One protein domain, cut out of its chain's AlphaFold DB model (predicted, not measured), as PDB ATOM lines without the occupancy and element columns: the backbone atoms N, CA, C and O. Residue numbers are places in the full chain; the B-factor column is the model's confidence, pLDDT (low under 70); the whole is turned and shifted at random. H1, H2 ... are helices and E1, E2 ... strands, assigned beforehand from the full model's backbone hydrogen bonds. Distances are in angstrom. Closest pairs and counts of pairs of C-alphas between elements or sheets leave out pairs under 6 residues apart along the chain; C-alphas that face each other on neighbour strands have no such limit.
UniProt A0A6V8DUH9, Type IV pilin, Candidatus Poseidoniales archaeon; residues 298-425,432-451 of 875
ATOM      1  N   ALA A 298     138.708 296.987 329.364       96.00
ATOM      2  CA  ALA A 298     137.659 297.188 330.351       96.00
ATOM      3  C   ALA A 298     137.085 298.606 330.239       96.00
ATOM      4  O   ALA A 298     137.798 299.554 329.918       96.00
ATOM      5  N   SER A 299     135.816 298.790 330.596       96.12
ATOM      6  CA  SER A 299     135.129 300.092 330.554       96.12
ATOM      7  C   SER A 299     135.797 301.181 331.414       96.12
ATOM      8  O   SER A 299     135.664 302.368 331.121       96.12
ATOM      9  N   ASN A 300     136.563 300.803 332.440       93.94
ATOM     10  CA  ASN A 300     137.404 301.707 333.237       93.94
ATOM     11  C   ASN A 300     138.711 302.154 332.527       93.94
ATOM     12  O   ASN A 300     139.515 302.881 333.118       93.94
ATOM     13  N   GLY A 301     138.951 301.705 331.291       93.50
ATOM     14  CA  GLY A 301     140.141 301.976 330.478       93.50
ATOM     15  C   GLY A 301     141.346 301.073 330.771       93.50
ATOM     16  O   GLY A 301     142.469 301.355 330.340       93.50
ATOM     17  N   SER A 302     141.172 300.018 331.573       93.81
ATOM     18  CA  SER A 302     142.245 299.068 331.877       93.81
ATOM     19  C   SER A 302     142.309 297.946 330.843       93.81
ATOM     20  O   SER A 302     141.301 297.438 330.370       93.81
ATOM     21  N   ILE A 303     143.528 297.533 330.499       93.56
ATOM     22  CA  ILE A 303     143.776 296.429 329.569       93.56
ATOM     23  C   ILE A 303     144.379 295.269 330.369       93.56
ATOM     24  O   ILE A 303     145.336 295.513 331.120       93.56
ATOM     25  N   PRO A 304     143.889 294.026 330.191       93.50
ATOM     26  CA  PRO A 304     144.509 292.813 330.709       93.50
ATOM     27  C   PRO A 304     146.038 292.810 330.600       93.50
ATOM     28  O   PRO A 304     146.622 293.140 329.564       93.50
ATOM     29  N   ALA A 305     146.712 292.440 331.692       89.75
ATOM     30  CA  ALA A 305     148.174 292.441 331.745       89.75
ATOM     31  C   ALA A 305     148.795 291.367 330.836       89.75
ATOM     32  O   ALA A 305     149.876 291.580 330.282       89.75
ATOM     33  N   ALA A 306     148.103 290.239 330.684       92.00
ATOM     34  CA  ALA A 306     148.470 289.139 329.808       92.00
ATOM     35  C   ALA A 306     147.358 288.894 328.769       92.00
ATOM     36  O   ALA A 306     146.190 289.168 329.058       92.00
ATOM     37  N   PRO A 307     147.703 288.386 327.570       93.56
ATOM     38  CA  PRO A 307     146.720 288.065 326.540       93.56
ATOM     39  C   PRO A 307     145.654 287.112 327.072       93.56
ATOM     40  O   PRO A 307     146.002 286.098 327.680       93.56
ATOM     41  N   TRP A 308     144.381 287.429 326.823       94.31
ATOM     42  CA  TRP A 308     143.248 286.553 327.152       94.31
ATOM     43  C   TRP A 308     143.155 286.152 328.639       94.31
ATOM     44  O   TRP A 308     142.639 285.085 328.969       94.31
ATOM     45  N   GLN A 309     143.665 286.992 329.551       95.62
ATOM     46  CA  GLN A 309     143.627 286.764 331.001       95.62
ATOM     47  C   GLN A 309     143.026 287.954 331.746       95.62
ATOM     48  O   GLN A 309     143.666 288.993 331.902       95.62
ATOM     49  N   ILE A 310     141.810 287.781 332.247       96.06
ATOM     50  CA  ILE A 310     141.070 288.785 333.009       96.06
ATOM     51  C   ILE A 310     141.276 288.540 334.506       96.06
ATOM     52  O   ILE A 310     141.278 287.396 334.959       96.06
ATOM     53  N   SER A 311     141.452 289.619 335.269       95.44
ATOM     54  CA  SER A 311     141.546 289.582 336.729       95.44
ATOM     55  C   SER A 311     140.524 290.552 337.304       95.44
ATOM     56  O   SER A 311     140.614 291.752 337.051       95.44
ATOM     57  N   LEU A 312     139.568 290.020 338.052       96.25
ATOM     58  CA  LEU A 312     138.495 290.754 338.718       96.25
ATOM     59  C   LEU A 312     138.780 290.759 340.221       96.25
ATOM     60  O   LEU A 312     139.396 289.821 340.717       96.25
ATOM     61  N   MET A 313     138.370 291.800 340.935       95.06
ATOM     62  CA  MET A 313     138.437 291.812 342.399       95.06
ATOM     63  C   MET A 313     137.148 291.210 342.950       95.06
ATOM     64  O   MET A 313     136.078 291.588 342.477       95.06
ATOM     65  N   GLU A 314     137.242 290.293 343.908       94.00
ATOM     66  CA  GLU A 314     136.076 289.762 344.621       94.00
ATOM     67  C   GLU A 314     135.198 290.886 345.193       94.00
ATOM     68  O   GLU A 314     135.688 291.966 345.539       94.00
ATOM     69  N   ASP A 315     133.885 290.644 345.214       90.12
ATOM     70  CA  ASP A 315     132.838 291.580 345.649       90.12
ATOM     71  C   ASP A 315     132.812 292.948 344.945       90.12
ATOM     72  O   ASP A 315     132.078 293.861 345.350       90.12
ATOM     73  N   ASP A 316     133.561 293.120 343.851       94.56
ATOM     74  CA  ASP A 316     133.450 294.324 343.044       94.56
ATOM     75  C   ASP A 316     132.055 294.390 342.410       94.56
ATOM     76  O   ASP A 316     131.573 293.458 341.768       94.56
ATOM     77  N   THR A 317     131.394 295.525 342.603       94.31
ATOM     78  CA  THR A 317     130.061 295.819 342.062       94.31
ATOM     79  C   THR A 317     130.105 296.937 341.021       94.31
ATOM     80  O   THR A 317     129.071 297.314 340.463       94.31
ATOM     81  N   ASN A 318     131.292 297.487 340.734       96.00
ATOM     82  CA  ASN A 318     131.463 298.532 339.740       96.00
ATOM     83  C   ASN A 318     131.493 297.942 338.323       96.00
ATOM     84  O   ASN A 318     132.481 297.350 337.893       96.00
ATOM     85  N   LEU A 319     130.433 298.198 337.555       94.94
ATOM     86  CA  LEU A 319     130.305 297.741 336.167       94.94
ATOM     87  C   LEU A 319     131.460 298.188 335.258       94.94
ATOM     88  O   LEU A 319     131.773 297.473 334.309       94.94
ATOM     89  N   GLU A 320     132.121 299.317 335.543       96.12
ATOM     90  CA  GLU A 320     133.271 299.770 334.747       96.12
ATOM     91  C   GLU A 320     134.477 298.817 334.858       96.12
ATOM     92  O   GLU A 320     135.259 298.695 333.915       96.12
ATOM     93  N   ASN A 321     134.614 298.117 335.987       95.38
ATOM     94  CA  ASN A 321     135.667 297.125 336.222       95.38
ATOM     95  C   ASN A 321     135.283 295.723 335.712       95.38
ATOM     96  O   ASN A 321     136.153 294.872 335.557       95.38
ATOM     97  N   LEU A 322     133.991 295.487 335.458       97.00
ATOM     98  CA  LEU A 322     133.420 294.176 335.128       97.00
ATOM     99  C   LEU A 322     132.946 294.052 333.674       97.00
ATOM    100  O   LEU A 322     132.375 293.029 333.307       97.00
ATOM    101  N   THR A 323     133.143 295.079 332.851       97.62
ATOM    102  CA  THR A 323     132.677 295.100 331.460       97.62
ATOM    103  C   THR A 323     133.860 295.265 330.521       97.62
ATOM    104  O   THR A 323     134.586 296.251 330.646       97.62
ATOM    105  N   TYR A 324     134.038 294.329 329.590       97.44
ATOM    106  CA  TYR A 324     135.130 294.301 328.618       97.44
ATOM    107  C   TYR A 324     134.604 294.422 327.187       97.44
ATOM    108  O   TYR A 324     133.692 293.698 326.801       97.44
ATOM    109  N   ASP A 325     135.211 295.305 326.401       96.69
ATOM    110  CA  ASP A 325     134.907 295.508 324.986       96.69
ATOM    111  C   ASP A 325     135.642 294.482 324.110       96.69
ATOM    112  O   ASP A 325     136.868 294.352 324.193       96.69
ATOM    113  N   LEU A 326     134.892 293.757 323.278       96.12
ATOM    114  CA  LEU A 326     135.383 292.753 322.333       96.12
ATOM    115  C   LEU A 326     135.479 293.278 320.887       96.12
ATOM    116  O   LEU A 326     135.991 292.576 320.016       96.12
ATOM    117  N   SER A 327     135.036 294.507 320.608       94.56
ATOM    118  CA  SER A 327     134.932 295.036 319.236       94.56
ATOM    119  C   SER A 327     136.275 295.124 318.498       94.56
ATOM    120  O   SER A 327     136.332 295.010 317.276       94.56
ATOM    121  N   ALA A 328     137.380 295.282 319.232       94.06
ATOM    122  CA  ALA A 328     138.731 295.333 318.672       94.06
ATOM    123  C   ALA A 328     139.365 293.948 318.428       94.06
ATOM    124  O   ALA A 328     140.475 293.871 317.893       94.06
ATOM    125  N   VAL A 329     138.697 292.864 318.839       94.94
ATOM    126  CA  VAL A 329     139.178 291.476 318.717       94.94
ATOM    127  C   VAL A 329     138.253 290.603 317.865       94.94
ATOM    128  O   VAL A 329     138.251 289.384 318.011       94.94
ATOM    129  N   MET A 330     137.513 291.218 316.944       95.00
ATOM    130  CA  MET A 330     136.731 290.528 315.922       95.00
ATOM    131  C   MET A 330     137.019 291.107 314.539       95.00
ATOM    132  O   MET A 330     137.210 292.315 314.378       95.00
ATOM    133  N   SER A 331     137.072 290.233 313.543       94.12
ATOM    134  CA  SER A 331     137.182 290.604 312.138       94.12
ATOM    135  C   SER A 331     136.497 289.563 311.283       94.12
ATOM    136  O   SER A 331     136.523 288.388 311.633       94.12
ATOM    137  N   ASP A 332     135.965 289.989 310.152       92.38
ATOM    138  CA  ASP A 332     135.492 289.084 309.122       92.38
ATOM    139  C   ASP A 332     135.730 289.706 307.746       92.38
ATOM    140  O   ASP A 332     135.900 290.929 307.636       92.38
ATOM    141  N   VAL A 333     135.859 288.862 306.731       88.00
ATOM    142  CA  VAL A 333     136.286 289.256 305.383       88.00
ATOM    143  C   VAL A 333     135.086 289.605 304.500       88.00
ATOM    144  O   VAL A 333     135.142 290.597 303.766       88.00
ATOM    145  N   ASP A 334     133.985 288.870 304.630       84.81
ATOM    146  CA  ASP A 334     132.785 288.969 303.792       84.81
ATOM    147  C   ASP A 334     131.528 289.453 304.549       84.81
ATOM    148  O   ASP A 334     130.554 289.886 303.920       84.81
ATOM    149  N   THR A 335     131.571 289.482 305.886       87.44
ATOM    150  CA  THR A 335     130.480 289.955 306.753       87.44
ATOM    151  C   THR A 335     130.820 291.281 307.452       87.44
ATOM    152  O   THR A 335     131.946 291.540 307.886       87.44
ATOM    153  N   GLU A 336     129.833 292.172 307.591       90.81
ATOM    154  CA  GLU A 336     129.987 293.400 308.378       90.81
ATOM    155  C   GLU A 336     130.127 293.085 309.879       90.81
ATOM    156  O   GLU A 336     129.378 292.291 310.439       90.81
ATOM    157  N   LEU A 337     131.019 293.793 310.582       90.56
ATOM    158  CA  LEU A 337     131.287 293.569 312.014       90.56
ATOM    159  C   LEU A 337     130.042 293.598 312.919       90.56
ATOM    160  O   LEU A 337     130.031 292.952 313.957       90.56
ATOM    161  N   GLY A 338     129.009 294.364 312.552       89.81
ATOM    162  CA  GLY A 338     127.770 294.468 313.333       89.81
ATOM    163  C   GLY A 338     126.851 293.248 313.235       89.81
ATOM    164  O   GLY A 338     125.894 293.161 314.003       89.81
ATOM    165  N   ASP A 339     127.130 292.341 312.301       92.06
ATOM    166  CA  ASP A 339     126.400 291.089 312.116       92.06
ATOM    167  C   ASP A 339     127.086 289.901 312.811       92.06
ATOM    168  O   ASP A 339     126.493 288.825 312.928       92.06
ATOM    169  N   LEU A 340     128.304 290.105 313.321       94.81
ATOM    170  CA  LEU A 340     129.001 289.118 314.131       94.81
ATOM    171  C   LEU A 340     128.381 289.040 315.526       94.81
ATOM    172  O   LEU A 340     128.006 290.047 316.131       94.81
ATOM    173  N   THR A 341     128.275 287.826 316.052       95.06
ATOM    174  CA  THR A 341     127.699 287.569 317.369       95.06
ATOM    175  C   THR A 341     128.691 286.818 318.238       95.06
ATOM    176  O   THR A 341     129.188 285.755 317.876       95.06
ATOM    177  N   TRP A 342     128.932 287.353 319.431       96.62
ATOM    178  CA  TRP A 342     129.688 286.657 320.458       96.62
ATOM    179  C   TRP A 342     128.773 285.847 321.374       96.62
ATOM    180  O   TRP A 342     127.737 286.330 321.846       96.62
ATOM    181  N   THR A 343     129.211 284.643 321.726       95.75
ATOM    182  CA  THR A 343     128.603 283.827 322.778       95.75
ATOM    183  C   THR A 343     129.661 283.301 323.750       95.75
ATOM    184  O   THR A 343     130.864 283.346 323.487       95.75
ATOM    185  N   VAL A 344     129.214 282.852 324.928       96.56
ATOM    186  CA  VAL A 344     130.081 282.268 325.960       96.56
ATOM    187  C   VAL A 344     129.669 280.827 326.206       96.56
ATOM    188  O   VAL A 344     128.514 280.553 326.534       96.56
ATOM    189  N   GLU A 345     130.638 279.923 326.132       95.38
ATOM    190  CA  GLU A 345     130.465 278.511 326.443       95.38
ATOM    191  C   GLU A 345     131.315 278.089 327.659       95.38
ATOM    192  O   GLU A 345     132.439 278.577 327.858       95.38
ATOM    193  N   PRO A 346     130.816 277.160 328.499       94.44
ATOM    194  CA  PRO A 346     131.595 276.596 329.595       94.44
ATOM    195  C   PRO A 346     132.748 275.727 329.077       94.44
ATOM    196  O   PRO A 346     132.613 275.001 328.093       94.44
ATOM    197  N   THR A 347     133.865 275.713 329.807       92.88
ATOM    198  CA  THR A 347     134.944 274.736 329.588       92.88
ATOM    199  C   THR A 347     134.905 273.626 330.641       92.88
ATOM    200  O   THR A 347     134.236 273.733 331.664       92.88
ATOM    201  N   VAL A 348     135.654 272.541 330.421       90.81
ATOM    202  CA  VAL A 348     135.766 271.438 331.396       90.81
ATOM    203  C   VAL A 348     136.737 271.728 332.549       90.81
ATOM    204  O   VAL A 348     136.870 270.904 333.450       90.81
ATOM    205  N   GLN A 349     137.461 272.854 332.515       91.94
ATOM    206  CA  GLN A 349     138.510 273.157 333.494       91.94
ATOM    207  C   GLN A 349     137.944 273.637 334.836       91.94
ATOM    208  O   GLN A 349     138.526 273.363 335.888       91.94
ATOM    209  N   CYS A 350     136.806 274.324 334.798       92.06
ATOM    210  CA  CYS A 350     136.101 274.825 335.966       92.06
ATOM    211  C   CYS A 350     134.619 275.028 335.643       92.06
ATOM    212  O   CYS A 350     134.234 275.237 334.495       92.06
ATOM    213  N   THR A 351     133.785 275.023 336.679       94.62
ATOM    214  CA  THR A 351     132.403 275.498 336.576       94.62
ATOM    215  C   THR A 351     132.408 276.990 336.893       94.62
ATOM    216  O   THR A 351     132.395 277.367 338.059       94.62
ATOM    217  N   TYR A 352     132.506 277.848 335.871       94.94
ATOM    218  CA  TYR A 352     132.682 279.294 336.078       94.94
ATOM    219  C   TYR A 352     131.524 279.952 336.835       94.94
ATOM    220  O   TYR A 352     131.743 280.911 337.568       94.94
ATOM    221  N   THR A 353     130.325 279.370 336.743       95.50
ATOM    222  CA  THR A 353     129.137 279.778 337.502       95.50
ATOM    223  C   THR A 353     129.259 279.555 339.007       95.50
ATOM    224  O   THR A 353     128.335 279.910 339.725       95.50
ATOM    225  N   ASN A 354     130.358 278.975 339.495       95.00
ATOM    226  CA  ASN A 354     130.694 278.987 340.915       95.00
ATOM    227  C   ASN A 354     131.356 280.305 341.345       95.00
ATOM    228  O   ASN A 354     131.440 280.554 342.532       95.00
ATOM    229  N   TYR A 355     131.819 281.158 340.430       95.69
ATOM    230  CA  TYR A 355     132.519 282.400 340.790       95.69
ATOM    231  C   TYR A 355     131.845 283.636 340.207       95.69
ATOM    232  O   TYR A 355     131.778 284.688 340.835       95.69
ATOM    233  N   PHE A 356     131.344 283.520 338.980       96.62
ATOM    234  CA  PHE A 356     130.726 284.626 338.271       96.62
ATOM    235  C   PHE A 356     129.733 284.123 337.228       96.62
ATOM    236  O   PHE A 356     129.799 282.997 336.736       96.62
ATOM    237  N   THR A 357     128.823 284.999 336.833       96.44
ATOM    238  CA  THR A 357     128.011 284.837 335.628       96.44
ATOM    239  C   THR A 357     128.459 285.841 334.577       96.44
ATOM    240  O   THR A 357     129.066 286.864 334.906       96.44
ATOM    241  N   THR A 358     128.204 285.537 333.308       95.75
ATOM    242  CA  THR A 358     128.565 286.417 332.196       95.75
ATOM    243  C   THR A 358     127.390 286.591 331.250       95.75
ATOM    244  O   THR A 358     126.568 285.687 331.076       95.75
ATOM    245  N   THR A 359     127.317 287.763 330.633       95.50
ATOM    246  CA  THR A 359     126.385 288.061 329.544       95.50
ATOM    247  C   THR A 359     127.077 288.932 328.515       95.50
ATOM    248  O   THR A 359     127.929 289.742 328.876       95.50
ATOM    249  N   ILE A 360     126.677 288.804 327.255       95.75
ATOM    250  CA  ILE A 360     127.177 289.639 326.168       95.75
ATOM    251  C   ILE A 360     126.068 290.591 325.715       95.75
ATOM    252  O   ILE A 360     124.937 290.166 325.472       95.75
ATOM    253  N   VAL A 361     126.379 291.888 325.646       93.88
ATOM    254  CA  VAL A 361     125.459 292.944 325.195       93.88
ATOM    255  C   VAL A 361     126.125 293.725 324.063       93.88
ATOM    256  O   VAL A 361     126.962 294.591 324.315       93.88
ATOM    257  N   GLY A 362     125.758 293.420 322.815       92.00
ATOM    258  CA  GLY A 362     126.552 293.849 321.655       92.00
ATOM    259  C   GLY A 362     127.932 293.199 321.731       92.00
ATOM    260  O   GLY A 362     128.010 291.991 321.914       92.00
ATOM    261  N   ASP A 363     128.991 294.006 321.733       94.94
ATOM    262  CA  ASP A 363     130.375 293.518 321.846       94.94
ATOM    263  C   ASP A 363     130.916 293.582 323.282       94.94
ATOM    264  O   ASP A 363     132.114 293.472 323.513       94.94
ATOM    265  N   GLN A 364     130.053 293.829 324.272       96.56
ATOM    266  CA  GLN A 364     130.470 294.001 325.664       96.56
ATOM    267  C   GLN A 364     130.290 292.698 326.444       96.56
ATOM    268  O   GLN A 364     129.160 292.264 326.677       96.56
ATOM    269  N   LEU A 365     131.395 292.111 326.900       97.50
ATOM    270  CA  LEU A 365     131.420 291.002 327.849       97.50
ATOM    271  C   LEU A 365     131.269 291.543 329.274       97.50
ATOM    272  O   LEU A 365     132.189 292.151 329.821       97.50
ATOM    273  N   VAL A 366     130.103 291.314 329.874       97.50
ATOM    274  CA  VAL A 366     129.747 291.799 331.213       97.50
ATOM    275  C   VAL A 366     129.807 290.647 332.210       97.50
ATOM    276  O   VAL A 366     129.131 289.633 332.027       97.50
ATOM    277  N   PHE A 367     130.571 290.824 333.285       97.69
ATOM    278  CA  PHE A 367     130.649 289.902 334.415       97.69
ATOM    279  C   PHE A 367     129.730 290.346 335.559       97.69
ATOM    280  O   PHE A 367     129.543 291.533 335.820       97.69
ATOM    281  N   THR A 368     129.166 289.382 336.277       97.00
ATOM    282  CA  THR A 368     128.526 289.589 337.582       97.00
ATOM    283  C   THR A 368     129.109 288.574 338.549       97.00
ATOM    284  O   THR A 368     128.931 287.370 338.350       97.00
ATOM    285  N   LEU A 369     129.834 289.057 339.555       96.56
ATOM    286  CA  LEU A 369     130.479 288.216 340.557       96.56
ATOM    287  C   LEU A 369     129.444 287.640 341.523       96.56
ATOM    288  O   LEU A 369     128.451 288.296 341.852       96.56
ATOM    289  N   ILE A 370     129.670 286.402 341.949       94.38
ATOM    290  CA  ILE A 370     128.952 285.822 343.080       94.38
ATOM    291  C   ILE A 370     129.589 286.398 344.353       94.38
ATOM    292  O   ILE A 370     130.816 286.469 344.398       94.38
ATOM    293  N   PRO A 371     128.795 286.853 345.343       89.81
ATOM    294  CA  PRO A 371     129.342 287.358 346.599       89.81
ATOM    295  C   PRO A 371     130.244 286.323 347.270       89.81
ATOM    296  O   PRO A 371     129.874 285.147 347.293       89.81
ATOM    297  N   ASP A 372     131.369 286.775 347.827       87.94
ATOM    298  CA  ASP A 372     132.320 285.935 348.572       87.94
ATOM    299  C   ASP A 372     132.880 284.753 347.748       87.94
ATOM    300  O   ASP A 372     133.153 283.658 348.246       87.94
ATOM    301  N   ALA A 373     132.971 284.941 346.426       93.44
ATOM    302  CA  ALA A 373     133.512 283.952 345.511       93.44
ATOM    303  C   ALA A 373     134.865 284.388 344.946       93.44
ATOM    304  O   ALA A 373     135.004 285.448 344.332       93.44
ATOM    305  N   THR A 374     135.843 283.488 345.015       95.19
ATOM    306  CA  THR A 374     137.205 283.724 344.533       95.19
ATOM    307  C   THR A 374     137.799 282.478 343.885       95.19
ATOM    308  O   THR A 374     137.527 281.343 344.270       95.19
ATOM    309  N   THR A 375     138.653 282.665 342.877       95.44
ATOM    310  CA  THR A 375     139.334 281.545 342.209       95.44
ATOM    311  C   THR A 375     140.701 281.236 342.817       95.44
ATOM    312  O   THR A 375     141.360 280.288 342.376       95.44
ATOM    313  N   ASN A 376     141.157 282.027 343.793       94.00
ATOM    314  CA  ASN A 376     142.485 281.903 344.390       94.00
ATOM    315  C   ASN A 376     142.509 282.012 345.926       94.00
ATOM    316  O   ASN A 376     143.552 282.364 346.490       94.00
ATOM    317  N   ALA A 377     141.412 281.659 346.608       91.38
ATOM    318  CA  ALA A 377     141.436 281.457 348.058       91.38
ATOM    319  C   ALA A 377     142.510 280.439 348.456       91.38
ATOM    320  O   ALA A 377     142.792 279.459 347.758       91.38
ATOM    321  N   LYS A 378     143.115 280.663 349.621       88.56
ATOM    322  CA  LYS A 378     144.028 279.689 350.224       88.56
ATOM    323  C   LYS A 378     143.219 278.638 350.974       88.56
ATOM    324  O   LYS A 378     142.169 278.950 351.514       88.56
ATOM    325  N   ASP A 379     143.752 277.427 351.126       85.25
ATOM    326  CA  ASP A 379     143.041 276.306 351.770       85.25
ATOM    327  C   ASP A 379     142.432 276.631 353.145       85.25
ATOM    328  O   ASP A 379     141.430 276.031 353.533       85.25
ATOM    329  N   TRP A 380     143.056 277.541 353.902       84.44
ATOM    330  CA  TRP A 380     142.619 277.957 355.238       84.44
ATOM    331  C   TRP A 380     141.650 279.151 355.256       84.44
ATOM    332  O   TRP A 380     141.209 279.516 356.339       84.44
ATOM    333  N   GLU A 381     141.370 279.745 354.098       88.31
ATOM    334  CA  GLU A 381     140.438 280.863 353.872       88.31
ATOM    335  C   GLU A 381     139.127 280.380 353.220       88.31
ATOM    336  O   GLU A 381     138.255 281.185 352.975       88.31
ATOM    337  N   ILE A 382     138.974 279.081 352.924       89.44
ATOM    338  CA  ILE A 382     137.755 278.557 352.282       89.44
ATOM    339  C   ILE A 382     136.631 278.408 353.318       89.44
ATOM    340  O   ILE A 382     136.717 277.519 354.171       89.44
ATOM    341  N   ASP A 383     135.568 279.195 353.198       87.38
ATOM    342  CA  ASP A 383     134.334 279.097 353.971       87.38
ATOM    343  C   ASP A 383     133.430 277.959 353.466       87.38
ATOM    344  O   ASP A 383     132.826 278.009 352.396       87.38
ATOM    345  N   TYR A 384     133.301 276.904 354.272       88.81
ATOM    346  CA  TYR A 384     132.440 275.756 353.968       88.81
ATOM    347  C   TYR A 384     130.972 275.953 354.377       88.81
ATOM    348  O   TYR A 384     130.153 275.078 354.093       88.81
ATOM    349  N   LEU A 385     130.608 277.060 355.028       85.62
ATOM    350  CA  LEU A 385     129.214 277.355 355.386       85.62
ATOM    351  C   LEU A 385     128.412 277.839 354.181       85.62
ATOM    352  O   LEU A 385     127.213 277.563 354.087       85.62
ATOM    353  N   ASN A 386     129.082 278.494 353.235       84.75
ATOM    354  CA  ASN A 386     128.484 278.962 351.999       84.75
ATOM    355  C   ASN A 386     128.596 277.895 350.894       84.75
ATOM    356  O   ASN A 386     129.660 277.665 350.317       84.75
ATOM    357  N   ASP A 387     127.495 277.179 350.642       87.50
ATOM    358  CA  ASP A 387     127.375 276.131 349.614       87.50
ATOM    359  C   ASP A 387     128.497 275.061 349.639       87.50
ATOM    360  O   ASP A 387     128.865 274.487 348.614       87.50
ATOM    361  N   ASN A 388     129.010 274.713 350.826       88.31
ATOM    362  CA  ASN A 388     130.144 273.792 351.030       88.31
ATOM    363  C   ASN A 388     131.468 274.280 350.402       88.31
ATOM    364  O   ASN A 388     132.271 273.464 349.937       88.31
ATOM    365  N   GLY A 389     131.690 275.596 350.346       88.75
ATOM    366  CA  GLY A 389     132.941 276.216 349.893       88.75
ATOM    367  C   GLY A 389     133.160 276.193 348.386       88.75
ATOM    368  O   GLY A 389     134.238 276.546 347.906       88.75
ATOM    369  N   ILE A 390     132.152 275.801 347.600       91.88
ATOM    370  CA  ILE A 390     132.273 275.672 346.138       91.88
ATOM    371  C   ILE A 390     132.672 276.974 345.435       91.88
ATOM    372  O   ILE A 390     133.214 276.911 344.331       91.88
ATOM    373  N   HIS A 391     132.398 278.117 346.066       93.31
ATOM    374  CA  HIS A 391     132.665 279.462 345.561       93.31
ATOM    375  C   HIS A 391     134.121 279.905 345.744       93.31
ATOM    376  O   HIS A 391     134.561 280.836 345.079       93.31
ATOM    377  N   GLN A 392     134.885 279.205 346.586       93.00
ATOM    378  CA  GLN A 392     136.271 279.542 346.919       93.00
ATOM    379  C   GLN A 392     137.243 278.373 346.645       93.00
ATOM    380  O   GLN A 392     138.464 278.539 346.654       93.00
ATOM    381  N   ILE A 393     136.735 277.168 346.345       91.19
ATOM    382  CA  ILE A 393     137.558 276.045 345.870       91.19
ATOM    383  C   ILE A 393     138.105 276.378 344.486       91.19
ATOM    384  O   ILE A 393     137.372 276.312 343.508       91.19
ATOM    385  N   GLY A 394     139.404 276.666 344.400       89.69
ATOM    386  CA  GLY A 394     140.036 277.120 343.167       89.69
ATOM    387  C   GLY A 394     139.942 276.148 341.968       89.69
ATOM    388  O   GLY A 394     139.810 274.928 342.130       89.69
ATOM    389  N   PRO A 395     140.069 276.664 340.732       91.44
ATOM    390  CA  PRO A 395     140.046 275.862 339.512       91.44
ATOM    391  C   PRO A 395     141.173 274.818 339.439       91.44
ATOM    392  O   PRO A 395     142.293 275.007 339.916       91.44
ATOM    393  N   SER A 396     140.924 273.691 338.765       87.25
ATOM    394  CA  SER A 396     141.933 272.630 338.654       87.25
ATOM    395  C   SER A 396     143.138 273.080 337.818       87.25
ATOM    396  O   SER A 396     143.011 273.404 336.636       87.25
ATOM    397  N   GLY A 397     144.329 273.061 338.428       85.19
ATOM    398  CA  GLY A 397     145.611 273.313 337.759       85.19
ATOM    399  C   GLY A 397     145.914 274.778 337.418       85.19
ATOM    400  O   GLY A 397     146.918 275.028 336.747       85.19
ATOM    401  N   SER A 398     145.082 275.737 337.845       89.62
ATOM    402  CA  SER A 398     145.288 277.173 337.610       89.62
ATOM    403  C   SER A 398     144.461 278.030 338.574       89.62
ATOM    404  O   SER A 398     143.399 277.606 339.002       89.62
ATOM    405  N   GLU A 399     144.897 279.262 338.841       93.38
ATOM    406  CA  GLU A 399     144.080 280.299 339.503       93.38
ATOM    407  C   GLU A 399     143.062 280.949 338.548       93.38
ATOM    408  O   GLU A 399     142.241 281.759 338.969       93.38
ATOM    409  N   PHE A 400     143.131 280.630 337.251       95.38
ATOM    410  CA  PHE A 400     142.202 281.122 336.241       95.38
ATOM    411  C   PHE A 400     141.159 280.054 335.930       95.38
ATOM    412  O   PHE A 400     141.494 278.914 335.595       95.38
ATOM    413  N   CYS A 401     139.897 280.456 335.992       96.00
ATOM    414  CA  CYS A 401     138.771 279.689 335.503       96.00
ATOM    415  C   CYS A 401     138.550 280.011 334.020       96.00
ATOM    416  O   CYS A 401     138.348 281.168 333.648       96.00
ATOM    417  N   LYS A 402     138.656 279.001 333.157       95.81
ATOM    418  CA  LYS A 402     138.551 279.177 331.708       95.81
ATOM    419  C   LYS A 402     137.104 279.207 331.220       95.81
ATOM    420  O   LYS A 402     136.327 278.299 331.523       95.81
ATOM    421  N   ILE A 403     136.794 280.175 330.366       96.44
ATOM    422  CA  ILE A 403     135.571 280.211 329.550       96.44
ATOM    423  C   ILE A 403     135.952 280.262 328.070       96.44
ATOM    424  O   ILE A 403     137.046 280.718 327.728       96.44
ATOM    425  N   ARG A 404     135.073 279.772 327.197       97.25
ATOM    426  CA  ARG A 404     135.256 279.842 325.748       97.25
ATOM    427  C   ARG A 404     134.390 280.961 325.197       97.25
ATOM    428  O   ARG A 404     133.190 280.978 325.455       97.25
ATOM    429  N   LEU A 405     135.006 281.884 324.474       97.06
ATOM    430  CA  LEU A 405     134.290 282.857 323.663       97.06
ATOM    431  C   LEU A 405     134.190 282.294 322.249       97.06
ATOM    432  O   LEU A 405     135.212 281.889 321.694       97.06
ATOM    433  N   VAL A 406     132.979 282.257 321.705       97.12
ATOM    434  CA  VAL A 406     132.711 281.828 320.329       97.12
ATOM    435  C   VAL A 406     132.222 283.044 319.557       97.12
ATOM    436  O   VAL A 406     131.294 283.720 320.005       97.12
ATOM    437  N   LEU A 407     132.886 283.336 318.446       97.44
ATOM    438  CA  LEU A 407     132.512 284.361 317.484       97.44
ATOM    439  C   LEU A 407     131.861 283.663 316.297       97.44
ATOM    440  O   LEU A 407     132.487 282.808 315.675       97.44
ATOM    441  N   GLU A 408     130.625 284.023 315.996       96.00
ATOM    442  CA  GLU A 408     129.875 283.483 314.866       96.00
ATOM    443  C   GLU A 408     129.467 284.619 313.930       96.00
ATOM    444  O   GLU A 408     129.148 285.723 314.387       96.00
ATOM    445  N   ASP A 409     129.437 284.346 312.632       94.94
ATOM    446  CA  ASP A 409     128.753 285.202 311.666       94.94
ATOM    447  C   ASP A 409     127.238 284.902 311.658       94.94
ATOM    448  O   ASP A 409     126.684 284.245 312.553       94.94
ATOM    449  N   THR A 410     126.513 285.431 310.675       91.69
ATOM    450  CA  THR A 410     125.062 285.247 310.595       91.69
ATOM    451  C   THR A 410     124.672 283.805 310.287       91.69
ATOM    452  O   THR A 410     125.224 283.176 309.409       91.69
ATOM    453  N   ALA A 411     123.595 283.282 310.878       90.75
ATOM    454  CA  ALA A 411     123.100 281.943 310.514       90.75
ATOM    455  C   ALA A 411     122.564 281.827 309.064       90.75
ATOM    456  O   ALA A 411     122.275 280.729 308.583       90.75
ATOM    457  N   THR A 412     122.355 282.956 308.381       88.94
ATOM    458  CA  THR A 412     121.834 283.035 307.012       88.94
ATOM    459  C   THR A 412     122.527 284.153 306.258       88.94
ATOM    460  O   THR A 412     122.586 285.252 306.800       88.94
ATOM    461  N   ALA A 413     122.884 283.904 304.996       85.81
ATOM    462  CA  ALA A 413     123.502 284.870 304.089       85.81
ATOM    463  C   ALA A 413     122.969 286.310 304.260       85.81
ATOM    464  O   ALA A 413     121.754 286.535 304.117       85.81
ATOM    465  N   PRO A 414     123.849 287.290 304.529       85.31
ATOM    466  CA  PRO A 414     123.452 288.680 304.651       85.31
ATOM    467  C   PRO A 414     122.848 289.221 303.353       85.31
ATOM    468  O   PRO A 414     123.316 288.957 302.247       85.31
ATOM    469  N   SER A 415     121.813 290.056 303.468       82.06
ATOM    470  CA  SER A 415     121.104 290.585 302.287       82.06
ATOM    471  C   SER A 415     121.951 291.485 301.375       82.06
ATOM    472  O   SER A 415     121.561 291.732 300.234       82.06
ATOM    473  N   TYR A 416     123.080 291.997 301.875       80.19
ATOM    474  CA  TYR A 416     124.023 292.823 301.120       80.19
ATOM    475  C   TYR A 416     125.073 292.002 300.353       80.19
ATOM    476  O   TYR A 416     125.752 292.575 299.503       80.19
ATOM    477  N   VAL A 417     125.139 290.679 300.566       76.94
ATOM    478  CA  VAL A 417     125.940 289.730 299.772       76.94
ATOM    479  C   VAL A 417     124.994 288.783 299.013       76.94
ATOM    480  O   VAL A 417     124.793 287.632 299.395       76.94
ATOM    481  N   PRO A 418     124.329 289.246 297.936       70.12
ATOM    482  CA  PRO A 418     123.243 288.495 297.298       70.12
ATOM    483  C   PRO A 418     123.703 287.247 296.527       70.12
ATOM    484  O   PRO A 418     122.873 286.424 296.149       70.12
ATOM    485  N   ASN A 419     125.002 287.113 296.265       82.94
ATOM    486  CA  ASN A 419     125.532 286.151 295.302       82.94
ATOM    487  C   ASN A 419     125.752 284.740 295.876       82.94
ATOM    488  O   ASN A 419     126.026 283.833 295.095       82.94
ATOM    489  N   TYR A 420     125.578 284.516 297.190       84.38
ATOM    490  CA  TYR A 420     125.572 283.159 297.769       84.38
ATOM    491  C   TYR A 420     124.434 282.287 297.222       84.38
ATOM    492  O   TYR A 420     124.501 281.063 297.302       84.38
ATOM    493  N   ASP A 421     123.380 282.906 296.681       82.44
ATOM    494  CA  ASP A 421     122.334 282.203 295.952       82.44
ATOM    495  C   ASP A 421     122.717 282.086 294.466       82.44
ATOM    496  O   ASP A 421     122.579 283.033 293.689       82.44
ATOM    497  N   THR A 422     123.153 280.904 294.027       79.50
ATOM    498  CA  THR A 422     123.550 280.682 292.629       79.50
ATOM    499  C   THR A 422     122.404 280.834 291.633       79.50
ATOM    500  O   THR A 422     122.666 281.073 290.455       79.50
ATOM    501  N   THR A 423     121.144 280.771 292.078       77.81
ATOM    502  CA  THR A 423     119.978 281.055 291.223       77.81
ATOM    503  C   THR A 423     119.841 282.551 290.907       77.81
ATOM    504  O   THR A 423     119.230 282.922 289.901       77.81
ATOM    505  N   VAL A 424     120.450 283.416 291.731       77.31
ATOM    506  CA  VAL A 424     120.570 284.863 291.490       77.31
ATOM    507  C   VAL A 424     121.689 285.158 290.492       77.31
ATOM    508  O   VAL A 424     121.524 286.039 289.650       77.31
ATOM    509  N   LEU A 425     122.795 284.406 290.546       80.00
ATOM    510  CA  LEU A 425     123.904 284.533 289.592       80.00
ATOM    511  C   LEU A 425     123.520 284.046 288.192       80.00
ATOM    512  O   LEU A 425     123.863 284.685 287.197       80.00
ATOM    513  N   GLN A 432     121.940 275.130 294.716       83.94
ATOM    514  CA  GLN A 432     123.076 275.917 295.209       83.94
ATOM    515  C   GLN A 432     124.403 275.189 294.985       83.94
ATOM    516  O   GLN A 432     124.548 274.065 295.468       83.94
ATOM    517  N   LEU A 433     125.368 275.828 294.313       85.12
ATOM    518  CA  LEU A 433     126.726 275.276 294.160       85.12
ATOM    519  C   LEU A 433     127.492 275.299 295.495       85.12
ATOM    520  O   LEU A 433     128.103 274.304 295.871       85.12
ATOM    521  N   ALA A 434     127.405 276.412 296.230       82.44
ATOM    522  CA  ALA A 434     128.003 276.603 297.550       82.44
ATOM    523  C   ALA A 434     126.950 277.160 298.525       82.44
ATOM    524  O   ALA A 434     126.771 278.371 298.616       82.44
ATOM    525  N   PRO A 435     126.195 276.294 299.228       83.12
ATOM    526  CA  PRO A 435     125.219 276.749 300.207       83.12
ATOM    527  C   PRO A 435     125.900 277.522 301.338       83.12
ATOM    528  O   PRO A 435     126.901 277.060 301.880       83.12
ATOM    529  N   TYR A 436     125.301 278.640 301.737       87.00
ATOM    530  CA  TYR A 436     125.738 279.400 302.902       87.00
ATOM    531  C   TYR A 436     125.711 278.533 304.173       87.00
ATOM    532  O   TYR A 436     124.690 277.910 304.491       87.00
ATOM    533  N   VAL A 437     126.824 278.511 304.903       89.25
ATOM    534  CA  VAL A 437     126.974 277.840 306.198       89.25
ATOM    535  C   VAL A 437     127.606 278.837 307.155       89.25
ATOM    536  O   VAL A 437     128.638 279.398 306.814       89.25
ATOM    537  N   GLN A 438     126.997 279.008 308.329       93.12
ATOM    538  CA  GLN A 438     127.508 279.885 309.382       93.12
ATOM    539  C   GLN A 438     128.953 279.512 309.744       93.12
ATOM    540  O   GLN A 438     129.236 278.346 310.057       93.12
ATOM    541  N   GLY A 439     129.849 280.486 309.683       93.38
ATOM    542  CA  GLY A 439     131.226 280.396 310.128       93.38
ATOM    543  C   GLY A 439     131.355 280.651 311.627       93.38
ATOM    544  O   GLY A 439     130.537 281.331 312.249       93.38
ATOM    545  N   GLN A 440     132.405 280.088 312.226       96.06
ATOM    546  CA  GLN A 440     132.735 280.322 313.631       96.06
ATOM    547  C   GLN A 440     134.247 280.273 313.880       96.06
ATOM    548  O   GLN A 440     134.960 279.491 313.242       96.06
ATOM    549  N   ASP A 441     134.699 281.021 314.881       97.69
ATOM    550  CA  ASP A 441     136.025 280.909 315.500       97.69
ATOM    551  C   ASP A 441     135.895 281.009 317.028       97.69
ATOM    552  O   ASP A 441     134.940 281.591 317.551       97.69
ATOM    553  N   ASP A 442     136.819 280.396 317.769       97.12
ATOM    554  CA  ASP A 442     136.740 280.325 319.229       97.12
ATOM    555  C   ASP A 442     138.084 280.522 319.934       97.12
ATOM    556  O   ASP A 442     139.149 280.109 319.476       97.12
ATOM    557  N   ILE A 443     138.028 281.149 321.111       96.75
ATOM    558  CA  ILE A 443     139.192 281.380 321.971       96.75
ATOM    559  C   ILE A 443     138.848 281.053 323.427       96.75
ATOM    560  O   ILE A 443     137.802 281.431 323.956       96.75
ATOM    561  N   GLU A 444     139.756 280.364 324.121       96.25
ATOM    562  CA  GLU A 444     139.669 280.205 325.574       96.25
ATOM    563  C   GLU A 444     140.319 281.394 326.281       96.25
ATOM    564  O   GLU A 444     141.511 281.663 326.099       96.25
ATOM    565  N   ILE A 445     139.565 282.043 327.167       95.81
ATOM    566  CA  ILE A 445     140.076 283.096 328.044       95.81
ATOM    567  C   ILE A 445     140.088 282.612 329.492       95.81
ATOM    568  O   ILE A 445     139.218 281.851 329.918       95.81
ATOM    569  N   GLY A 446     141.087 283.035 330.262       96.44
ATOM    570  CA  GLY A 446     141.169 282.762 331.694       96.44
ATOM    571  C   GLY A 446     140.625 283.930 332.504       96.44
ATOM    572  O   GLY A 446     141.059 285.060 332.304       96.44
ATOM    573  N   VAL A 447     139.736 283.662 333.455       97.12
ATOM    574  CA  VAL A 447     139.211 284.663 334.391       97.12
ATOM    575  C   VAL A 447     139.632 284.285 335.805       97.12
ATOM    576  O   VAL A 447     139.344 283.182 336.268       97.12
ATOM    577  N   ARG A 448     140.335 285.186 336.483       96.75
ATOM    578  CA  ARG A 448     140.679 285.065 337.899       96.75
ATOM    579  C   ARG A 448     139.841 286.049 338.697       96.75
ATOM    580  O   ARG A 448     139.799 287.226 338.343       96.75
ATOM    581  N   VAL A 449     139.215 285.578 339.766       97.19
ATOM    582  CA  VAL A 449     138.602 286.436 340.781       97.19
ATOM    583  C   VAL A 449     139.563 286.459 341.962       97.19
ATOM    584  O   VAL A 449     139.919 285.407 342.481       97.19
ATOM    585  N   GLU A 450     140.082 287.640 342.277       95.31
ATOM    586  CA  GLU A 450     141.114 287.868 343.286       95.31
ATOM    587  C   GLU A 450     140.488 287.939 344.673       95.31
ATOM    588  O   GLU A 450     139.648 288.806 344.908       95.31
ATOM    589  N   ASN A 451     140.953 287.070 345.575       92.81
ATOM    590  CA  ASN A 451     140.507 287.004 346.964       92.81
ATOM    591  C   ASN A 451     140.733 288.337 347.696       92.81
ATOM    592  O   ASN A 451     141.854 288.874 347.707       92.81
TER     593      ASN A 451
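What this domain is: This is residues 298 to 425 and 432 to 451 of the 875 residues of the protein "Type IV pilin" of Candidatus Poseidoniales archaeon (UniProt A0A6V8DUH9). With little regular structure, this is a sandwich, a curled sheet and a smaller sheet partly face to face, with loops reaching past both ends and H2 far out. The 148 printed residues include E1 H1 E2 E3 E4 E5 E6 H2 E7, mostly strand, under half of the residues. The sheets run E1 E7 E6 E3, mixed, and E2 E5 E4, antiparallel. The loose rod has radius of gyration 19.1 A and spans 68 by 31 by 23 A.

Where its parts are: E7, residues 440 to 450, 31.7 A, ends at C-alpha 450 (141.114, 287.868, 343.286). E6 is 401 to 408, 22.8 A; E3 341 to 346; E1 309 to 313, from C-alpha 309 (143.627, 286.764, 331.001). E2 is 323 to 325, E5 364 to 369, E4 356 to 361, H1 319 to 322, H2 422 to 425.

How they stand to each other: E7 is parallel to E1, with N 310 and O 446 within hydrogen-bond range at 2.8 A. In the hairpin E4 and E5, N 359 and O 366 are 3.0 A apart. H1 stands at that sheet's level. H1 and H2 are too short for O i to N i+4 pairs.

The domain as a whole: Across the cut, C-alphas 425 and 432 are 10.3 A apart. Links E2 to E3, E5 to E6 and E6 to H2 are long. No printed residue is under pLDDT 70.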